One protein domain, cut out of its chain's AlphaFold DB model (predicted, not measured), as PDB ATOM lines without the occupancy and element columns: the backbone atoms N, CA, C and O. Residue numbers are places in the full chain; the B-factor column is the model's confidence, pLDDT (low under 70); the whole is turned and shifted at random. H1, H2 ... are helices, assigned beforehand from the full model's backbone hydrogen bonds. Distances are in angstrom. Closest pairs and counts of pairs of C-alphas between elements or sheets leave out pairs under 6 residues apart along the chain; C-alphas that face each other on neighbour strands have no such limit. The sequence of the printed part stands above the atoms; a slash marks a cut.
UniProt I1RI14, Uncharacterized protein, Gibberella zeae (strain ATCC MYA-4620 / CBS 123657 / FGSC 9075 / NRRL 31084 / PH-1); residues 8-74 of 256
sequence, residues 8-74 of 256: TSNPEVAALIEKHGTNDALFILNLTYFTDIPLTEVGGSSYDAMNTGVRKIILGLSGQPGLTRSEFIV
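What this domain is: This is residues 8 to 74 of the 256 residues of an uncharacterized protein of Gibberella zeae (strain ATCC MYA-4620 / CBS 123657 / FGSC 9075 / NRRL 31084 / PH-1) (UniProt I1RI14). One long helix, H4, runs along one side, and H2 and H5 cross over its later part while H1 meets its last residues nearly at a right angle. The short H3 sits out near the first residues of H4, at the other end of the longest axis. The printed part has 67 residues with five named helices, H1 to H5 in chain order, and no named strand: the class is all helix. It is compact, with a radius of gyration of the C-alphas of 11.8 A and spans of 33 by 25 by 18 A.

How they stand to each other: H1, residues 11 to 20, touches H2, residues 22 to 32, at a steep tilt of 59 degrees, opposite ways; the closest C-alphas, of Leu 16 and Ala 25, are 5.0 A apart. H3, residues 39 to 42, is apart from H1 and H2. H4, residues 44 to 60, touches H2 at a steep tilt of 54 degrees, opposite ways, closest at the C-alphas of Ile 28 and Gly 53, 5.7 A. With residues 56 to 60 alone H4 touches H1, about perpendicular at 84 degrees, closest at the C-alphas of His 20 and Gly 60, 6.3 A. H5, residues 69 to 74, forms a helical hairpin with H4, closest at the C-alphas of Ile 57 and Glu 71, 6.4 A. H5 also touches H2, closest at the C-alphas of Thr 32 and Val 74, 6.0 A. Every O i to N i+4 pair is within hydrogen-bond range in H1, H2 and H5, and 12 of 13 are in H4; H3 is too short for such a pair.

Where its parts are: H1 begins at C-alpha 11 (417.283, 389.658, 284.476) and is 14.2 A long; H2 is 15.8 A, H3 5.3 A and H4 25.4 A. H5, 8.7 A, ends at C-alpha 74 (415.355, 403.007, 272.643).

The domain as a whole: The C-alphas farthest apart, of Ser 9 and Gly 44, are 34.4 A apart. The printed part has no cut and no long link. Confidence is under 70 at residues 8 to 9, 39 to 45 and 62 to 64.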
ATOM      1  N   THR A   8     414.035 382.165 280.776       48.75
ATOM      2  CA  THR A   8     415.157 382.952 280.280       48.75
ATOM      3  C   THR A   8     415.821 383.617 281.478       48.75
ATOM      4  O   THR A   8     415.218 384.473 282.119       48.75
ATOM      5  N   SER A   9     417.055 383.226 281.794       59.72
ATOM      6  CA  SER A   9     417.835 383.739 282.928       59.72
ATOM      7  C   SER A   9     418.346 385.165 282.698       59.72
ATOM      8  O   SER A   9     419.357 385.555 283.276       59.72
ATOM      9  N   ASN A  10     417.704 385.921 281.803       76.69
ATOM     10  CA  ASN A  10     418.067 387.296 281.526       76.69
ATOM     11  C   ASN A  10     417.280 388.208 282.485       76.69
ATOM     12  O   ASN A  10     416.068 388.367 282.303       76.69
ATOM     13  N   PRO A  11     417.944 388.803 283.495       79.69
ATOM     14  CA  PRO A  11     417.283 389.658 284.476       79.69
ATOM     15  C   PRO A  11     416.656 390.904 283.837       79.69
ATOM     16  O   PRO A  11     415.662 391.410 284.343       79.69
ATOM     17  N   GLU A  12     417.181 391.369 282.699       81.12
ATOM     18  CA  GLU A  12     416.620 392.505 281.967       81.12
ATOM     19  C   GLU A  12     415.280 392.153 281.310       81.12
ATOM     20  O   GLU A  12     414.323 392.920 281.397       81.12
ATOM     21  N   VAL A  13     415.180 390.964 280.708       82.69
ATOM     22  CA  VAL A  13     413.930 390.478 280.102       82.69
ATOM     23  C   VAL A  13     412.862 390.291 281.178       82.69
ATOM     24  O   VAL A  13     411.721 390.699 280.983       82.69
ATOM     25  N   ALA A  14     413.234 389.727 282.330       82.62
ATOM     26  CA  ALA A  14     412.322 389.582 283.460       82.62
ATOM     27  C   ALA A  14     411.816 390.945 283.966       82.62
ATOM     28  O   ALA A  14     410.608 391.121 284.104       82.62
ATOM     29  N   ALA A  15     412.714 391.922 284.149       83.06
ATOM     30  CA  ALA A  15     412.356 393.272 284.588       83.06
ATOM     31  C   ALA A  15     411.421 393.989 283.598       83.06
ATOM     32  O   ALA A  15     410.477 394.661 284.006       83.06
ATOM     33  N   LEU A  16     411.648 393.826 282.290       84.12
ATOM     34  CA  LEU A  16     410.769 394.389 281.265       84.12
ATOM     35  C   LEU A  16     409.386 393.733 281.265       84.12
ATOM     36  O   LEU A  16     408.388 394.443 281.161       84.12
ATOM     37  N   ILE A  17     409.313 392.403 281.390       86.12
ATOM     38  CA  ILE A  17     408.036 391.673 281.448       86.12
ATOM     39  C   ILE A  17     407.247 392.070 282.696       86.12
ATOM     40  O   ILE A  17     406.040 392.269 282.603       86.12
ATOM     41  N   GLU A  18     407.912 392.208 283.841       85.88
ATOM     42  CA  GLU A  18     407.281 392.666 285.079       85.88
ATOM     43  C   GLU A  18     406.721 394.087 284.934       85.88
ATOM     44  O   GLU A  18     405.607 394.363 285.374       85.88
ATOM     45  N   LYS A  19     407.467 394.973 284.265       85.81
ATOM     46  CA  LYS A  19     407.108 396.386 284.112       85.81
ATOM     47  C   LYS A  19     406.015 396.641 283.071       85.81
ATOM     48  O   LYS A  19     405.140 397.470 283.304       85.81
ATOM     49  N   HIS A  20     406.066 395.957 281.929       84.56
ATOM     50  CA  HIS A  20     405.227 396.257 280.756       84.56
ATOM     51  C   HIS A  20     404.269 395.129 280.364       84.56
ATOM     52  O   HIS A  20     403.401 395.313 279.513       84.56
ATOM     53  N   GLY A  21     404.413 393.946 280.957       87.00
ATOM     54  CA  GLY A  21     403.790 392.724 280.461       87.00
ATOM     55  C   GLY A  21     404.540 392.135 279.261       87.00
ATOM     56  O   GLY A  21     405.334 392.793 278.589       87.00
ATOM     57  N   THR A  22     404.293 390.854 278.977       87.50
ATOM     58  CA  THR A  22     405.098 390.062 278.030       87.50
ATOM     59  C   THR A  22     405.152 390.643 276.618       87.50
ATOM     60  O   THR A  22     406.229 390.716 276.032       87.50
ATOM     61  N   ASN A  23     404.013 391.071 276.070       86.69
ATOM     62  CA  ASN A  23     403.946 391.538 274.683       86.69
ATOM     63  C   ASN A  23     404.718 392.845 274.482       86.69
ATOM     64  O   ASN A  23     405.480 392.976 273.526       86.69
ATOM     65  N   ASP A  24     404.562 393.789 275.406       86.12
ATOM     66  CA  ASP A  24     405.197 395.101 275.311       86.12
ATOM     67  C   ASP A  24     406.691 395.010 275.634       86.12
ATOM     68  O   ASP A  24     407.500 395.639 274.955       86.12
ATOM     69  N   ALA A  25     407.073 394.142 276.573       85.00
ATOM     70  CA  ALA A  25     408.469 393.827 276.859       85.00
ATOM     71  C   ALA A  25     409.207 393.262 275.637       85.00
ATOM     72  O   ALA A  25     410.280 393.749 275.282       85.00
ATOM     73  N   LEU A  26     408.623 392.261 274.967       85.88
ATOM     74  CA  LEU A  26     409.196 391.686 273.745       85.88
ATOM     75  C   LEU A  26     409.266 392.716 272.616       85.88
ATOM     76  O   LEU A  26     410.248 392.751 271.879       85.88
ATOM     77  N   PHE A  27     408.253 393.576 272.497       85.50
ATOM     78  CA  PHE A  27     408.253 394.653 271.515       85.50
ATOM     79  C   PHE A  27     409.405 395.642 271.754       85.50
ATOM     80  O   PHE A  27     410.163 395.926 270.831       85.50
ATOM     81  N   ILE A  28     409.582 396.118 272.991       84.31
ATOM     82  CA  ILE A  28     410.664 397.042 273.369       84.31
ATOM     83  C   ILE A  28     412.038 396.398 273.152       84.31
ATOM     84  O   ILE A  28     412.922 397.033 272.581       84.31
ATOM     85  N   LEU A  29     412.215 395.132 273.546       85.06
ATOM     86  CA  LEU A  29     413.453 394.387 273.294       85.06
ATOM     87  C   LEU A  29     413.760 394.302 271.803       85.06
ATOM     88  O   LEU A  29     414.888 394.565 271.397       85.06
ATOM     89  N   ASN A  30     412.760 393.994 270.978       84.19
ATOM     90  CA  ASN A  30     412.952 393.903 269.535       84.19
ATOM     91  C   ASN A  30     413.399 395.237 268.922       84.19
ATOM     92  O   ASN A  30     414.213 395.233 268.005       84.19
ATOM     93  N   LEU A  31     412.938 396.372 269.455       83.50
ATOM     94  CA  LEU A  31     413.377 397.689 268.990       83.50
ATOM     95  C   LEU A  31     414.862 397.954 269.228       83.50
ATOM     96  O   LEU A  31     415.479 398.627 268.409       83.50
ATOM     97  N   THR A  32     415.453 397.388 270.285       82.06
ATOM     98  CA  THR A  32     416.894 397.547 270.549       82.06
ATOM     99  C   THR A  32     417.775 396.972 269.439       82.06
ATOM    100  O   THR A  32     418.867 397.473 269.217       82.06
ATOM    101  N   TYR A  33     417.302 395.979 268.677       77.50
ATOM    102  CA  TYR A  33     418.050 395.460 267.524       77.50
ATOM    103  C   TYR A  33     418.112 396.446 266.356       77.50
ATOM    104  O   TYR A  33     418.995 396.344 265.510       77.50
ATOM    105  N   PHE A  34     417.173 397.391 266.297       75.69
ATOM    106  CA  PHE A  34     417.103 398.386 265.232       75.69
ATOM    107  C   PHE A  34     417.798 399.697 265.605       75.69
ATOM    108  O   PHE A  34     417.943 400.552 264.739       75.69
ATOM    109  N   THR A  35     418.261 399.867 266.850       75.31
ATOM    110  CA  THR A  35     418.925 401.114 267.268       75.31
ATOM    111  C   THR A  35     420.342 401.277 266.720       75.31
ATOM    112  O   THR A  35     420.925 402.348 266.853       75.31
ATOM    113  N   ASP A  36     420.888 400.241 266.083       74.88
ATOM    114  CA  ASP A  36     422.183 400.301 265.396       74.88
ATOM    115  C   ASP A  36     422.048 400.692 263.911       74.88
ATOM    116  O   ASP A  36     423.052 400.831 263.215       74.88
ATOM    117  N   ILE A  37     420.818 400.869 263.414       73.00
ATOM    118  CA  ILE A  37     420.532 401.173 262.009       73.00
ATOM    119  C   ILE A  37     419.793 402.518 261.937       73.00
ATOM    120  O   ILE A  37     418.780 402.682 262.620       73.00
ATOM    121  N   PRO A  38     420.238 403.489 261.117       70.00
ATOM    122  CA  PRO A  38     419.515 404.745 260.936       70.00
ATOM    123  C   PRO A  38     418.067 404.499 260.499       70.00
ATOM    124  O   PRO A  38     417.826 403.748 259.556       70.00
ATOM    125  N   LEU A  39     417.086 405.168 261.125       68.00
ATOM    126  CA  LEU A  39     415.658 404.959 260.800       68.00
ATOM    127  C   LEU A  39     415.333 405.182 259.316       68.00
ATOM    128  O   LEU A  39     414.429 404.554 258.765       68.00
ATOM    129  N   THR A  40     416.089 406.055 258.654       68.38
ATOM    130  CA  THR A  40     415.971 406.322 257.216       68.38
ATOM    131  C   THR A  40     416.263 405.097 256.350       68.38
ATOM    132  O   THR A  40     415.730 405.000 255.248       68.38
ATOM    133  N   GLU A  41     417.078 404.157 256.833       68.31
ATOM    134  CA  GLU A  41     417.479 402.946 256.106       68.31
ATOM    135  C   GLU A  41     416.488 401.788 256.288       68.31
ATOM    136  O   GLU A  41     416.426 400.887 255.454       68.31
ATOM    137  N   VAL A  42     415.667 401.826 257.343       60.06
ATOM    138  CA  VAL A  42     414.719 400.752 257.698       60.06
ATOM    139  C   VAL A  42     413.296 401.011 257.162       60.06
ATOM    140  O   VAL A  42     412.415 400.159 257.277       60.06
ATOM    141  N   GLY A  43     413.062 402.177 256.541       63.69
ATOM    142  CA  GLY A  43     411.804 402.561 255.883       63.69
ATOM    143  C   GLY A  43     410.723 403.129 256.818       63.69
ATOM    144  O   GLY A  43     410.835 403.069 258.039       63.69
ATOM    145  N   GLY A  44     409.640 403.685 256.256       61.22
ATOM    146  CA  GLY A  44     408.607 404.424 257.011       61.22
ATOM    147  C   GLY A  44     407.910 403.631 258.128       61.22
ATOM    148  O   GLY A  44     407.594 404.193 259.173       61.22
ATOM    149  N   SER A  45     407.765 402.311 257.975       68.44
ATOM    150  CA  SER A  45     407.202 401.426 259.008       68.44
ATOM    151  C   SER A  45     408.045 401.359 260.288       68.44
ATOM    152  O   SER A  45     407.521 401.037 261.354       68.44
ATOM    153  N   SER A  46     409.343 401.665 260.206       70.25
ATOM    154  CA  SER A  46     410.232 401.689 261.373       70.25
ATOM    155  C   SER A  46     409.985 402.899 262.273       70.25
ATOM    156  O   SER A  46     410.086 402.780 263.493       70.25
ATOM    157  N   TYR A  47     409.573 404.033 261.697       75.62
ATOM    158  CA  TYR A  47     409.234 405.239 262.451       75.62
ATOM    159  C   TYR A  47     407.993 405.006 263.321       75.62
ATOM    160  O   TYR A  47     408.002 405.309 264.514       75.62
ATOM    161  N   ASP A  48     406.955 404.386 262.753       78.25
ATOM    162  CA  ASP A  48     405.730 404.037 263.481       78.25
ATOM    163  C   ASP A  48     405.989 403.004 264.583       78.25
ATOM    164  O   ASP A  48     405.475 403.136 265.700       78.25
ATOM    165  N   ALA A  49     406.825 401.999 264.302       77.81
ATOM    166  CA  ALA A  49     407.225 400.999 265.286       77.81
ATOM    167  C   ALA A  49     408.011 401.629 266.447       77.81
ATOM    168  O   ALA A  49     407.709 401.363 267.612       77.81
ATOM    169  N   MET A  50     408.968 402.509 266.142       80.25
ATOM    170  CA  MET A  50     409.782 403.196 267.142       80.25
ATOM    171  C   MET A  50     408.942 404.150 267.999       80.25
ATOM    172  O   MET A  50     408.992 404.081 269.225       80.25
ATOM    173  N   ASN A  51     408.077 404.959 267.383       80.44
ATOM    174  CA  ASN A  51     407.133 405.828 268.092       80.44
ATOM    175  C   ASN A  51     406.190 405.021 269.005       80.44
ATOM    176  O   ASN A  51     405.951 405.387 270.158       80.44
ATOM    177  N   THR A  52     405.689 403.879 268.524       82.06
ATOM    178  CA  THR A  52     404.873 402.958 269.331       82.06
ATOM    179  C   THR A  52     405.654 402.422 270.528       82.06
ATOM    180  O   THR A  52     405.127 402.376 271.639       82.06
ATOM    181  N   GLY A  53     406.919 402.054 270.327       80.94
ATOM    182  CA  GLY A  53     407.802 401.590 271.394       80.94
ATOM    183  C   GLY A  53     408.037 402.644 272.454       80.94
ATOM    184  O   GLY A  53     407.825 402.387 273.633       80.94
ATOM    185  N   VAL A  54     408.389 403.854 272.030       84.31
ATOM    186  CA  VAL A  54     408.581 405.003 272.917       84.31
ATOM    187  C   VAL A  54     407.325 405.260 273.750       84.31
ATOM    188  O   VAL A  54     407.428 405.394 274.966       84.31
ATOM    189  N   ARG A  55     406.125 405.215 273.157       84.00
ATOM    190  CA  ARG A  55     404.859 405.339 273.909       84.00
ATOM    191  C   ARG A  55     404.686 404.257 274.973       84.00
ATOM    192  O   ARG A  55     404.266 404.576 276.082       84.00
ATOM    193  N   LYS A  56     405.022 403.002 274.662       84.38
ATOM    194  CA  LYS A  56     404.976 401.894 275.634       84.38
ATOM    195  C   LYS A  56     405.943 402.132 276.792       84.38
ATOM    196  O   LYS A  56     405.553 402.000 277.947       84.38
ATOM    197  N   ILE A  57     407.159 402.589 276.490       86.56
ATOM    198  CA  ILE A  57     408.156 402.947 277.505       86.56
ATOM    199  C   ILE A  57     407.631 404.071 278.403       86.56
ATOM    200  O   ILE A  57     407.666 403.928 279.623       86.56
ATOM    201  N   ILE A  58     407.097 405.150 277.813       82.38
ATOM    202  CA  ILE A  58     406.562 406.319 278.533       82.38
ATOM    203  C   ILE A  58     405.497 405.912 279.548       82.38
ATOM    204  O   ILE A  58     405.561 406.334 280.702       82.38
ATOM    205  N   LEU A  59     404.547 405.065 279.143       79.88
ATOM    206  CA  LEU A  59     403.486 404.577 280.027       79.88
ATOM    207  C   LEU A  59     404.039 403.803 281.233       79.88
ATOM    208  O   LEU A  59     403.468 403.868 282.320       79.88
ATOM    209  N   GLY A  60     405.170 403.113 281.067       76.31
ATOM    210  CA  GLY A  60     405.848 402.408 282.153       76.31
ATOM    211  C   GLY A  60     406.799 403.269 282.992       76.31
ATOM    212  O   GLY A  60     407.278 402.789 284.021       76.31
ATOM    213  N   LEU A  61     407.085 404.528 282.624       73.81
ATOM    214  CA  LEU A  61     408.046 405.372 283.358       73.81
ATOM    215  C   LEU A  61     407.613 405.644 284.805       73.81
ATOM    216  O   LEU A  61     408.469 405.730 285.690       73.81
ATOM    217  N   SER A  62     406.307 405.718 285.074       65.38
ATOM    218  CA  SER A  62     405.756 405.917 286.420       65.38
ATOM    219  C   SER A  62     405.870 404.691 287.337       65.38
ATOM    220  O   SER A  62     405.683 404.817 288.548       65.38
ATOM    221  N   GLY A  63     406.174 403.509 286.788       65.81
ATOM    222  CA  GLY A  63     406.319 402.253 287.527       65.81
ATOM    223  C   GLY A  63     407.708 402.039 288.141       65.81
ATOM    224  O   GLY A  63     408.634 402.820 287.920       65.81
ATOM    225  N   GLN A  64     407.833 400.969 288.931       68.81
ATOM    226  CA  GLN A  64     409.109 400.340 289.290       68.81
ATOM    227  C   GLN A  64     409.285 399.061 288.450       68.81
ATOM    228  O   GLN A  64     408.270 398.459 288.093       68.81
ATOM    229  N   PRO A  65     410.528 398.622 288.180       73.81
ATOM    230  CA  PRO A  65     411.792 399.328 288.434       73.81
ATOM    231  C   PRO A  65     411.970 400.568 287.532       73.81
ATOM    232  O   PRO A  65     411.128 400.849 286.677       73.81
ATOM    233  N   GLY A  66     413.042 401.341 287.762       82.88
ATOM    234  CA  GLY A  66     413.429 402.501 286.942       82.88
ATOM    235  C   GLY A  66     413.628 402.179 285.453       82.88
ATOM    236  O   GLY A  66     413.216 401.122 284.972       82.88
ATOM    237  N   LEU A  67     414.235 403.079 284.676       88.94
ATOM    238  CA  LEU A  67     414.640 402.719 283.316       88.94
ATOM    239  C   LEU A  67     415.503 401.446 283.325       88.94
ATOM    240  O   LEU A  67     416.444 401.289 284.104       88.94
ATOM    241  N   THR A  68     415.170 400.529 282.432       89.00
ATOM    242  CA  THR A  68     416.015 399.399 282.056       89.00
ATOM    243  C   THR A  68     417.009 399.837 280.981       89.00
ATOM    244  O   THR A  68     416.881 400.910 280.379       89.00
ATOM    245  N   ARG A  69     418.009 398.993 280.708       88.25
ATOM    246  CA  ARG A  69     418.999 399.257 279.658       88.25
ATOM    247  C   ARG A  69     418.334 399.398 278.286       88.25
ATOM    248  O   ARG A  69     418.626 400.356 277.578       88.25
ATOM    249  N   SER A  70     417.434 398.483 277.938       87.75
ATOM    250  CA  SER A  70     416.694 398.492 276.672       87.75
ATOM    251  C   SER A  70     415.854 399.752 276.501       87.75
ATOM    252  O   SER A  70     415.912 400.388 275.453       87.75
ATOM    253  N   GLU A  71     415.118 400.166 277.537       90.81
ATOM    254  CA  GLU A  71     414.323 401.398 277.479       90.81
ATOM    255  C   GLU A  71     415.202 402.634 277.278       90.81
ATOM    256  O   GLU A  71     414.875 403.490 276.459       90.81
ATOM    257  N   PHE A  72     416.333 402.713 277.985       91.06
ATOM    258  CA  PHE A  72     417.304 403.790 277.798       91.06
ATOM    259  C   PHE A  72     417.828 403.839 276.359       91.06
ATOM    260  O   PHE A  72     417.817 404.906 275.753       91.06
ATOM    261  N   ILE A  73     418.236 402.694 275.801       88.12
ATOM    262  CA  ILE A  73     418.744 402.597 274.425       88.12
ATOM    263  C   ILE A  73     417.695 403.093 273.423       88.12
ATOM    264  O   ILE A  73     418.003 403.940 272.589       88.12
ATOM    265  N   VAL A  74     416.452 402.620 273.543       86.94
ATOM    266  CA  VAL A  74     415.355 403.007 272.643       86.94
ATOM    267  C   VAL A  74     415.037 404.502 272.752       86.94
ATOM    268  O   VAL A  74     414.911 405.173 271.729       86.94
TER     269      VAL A  74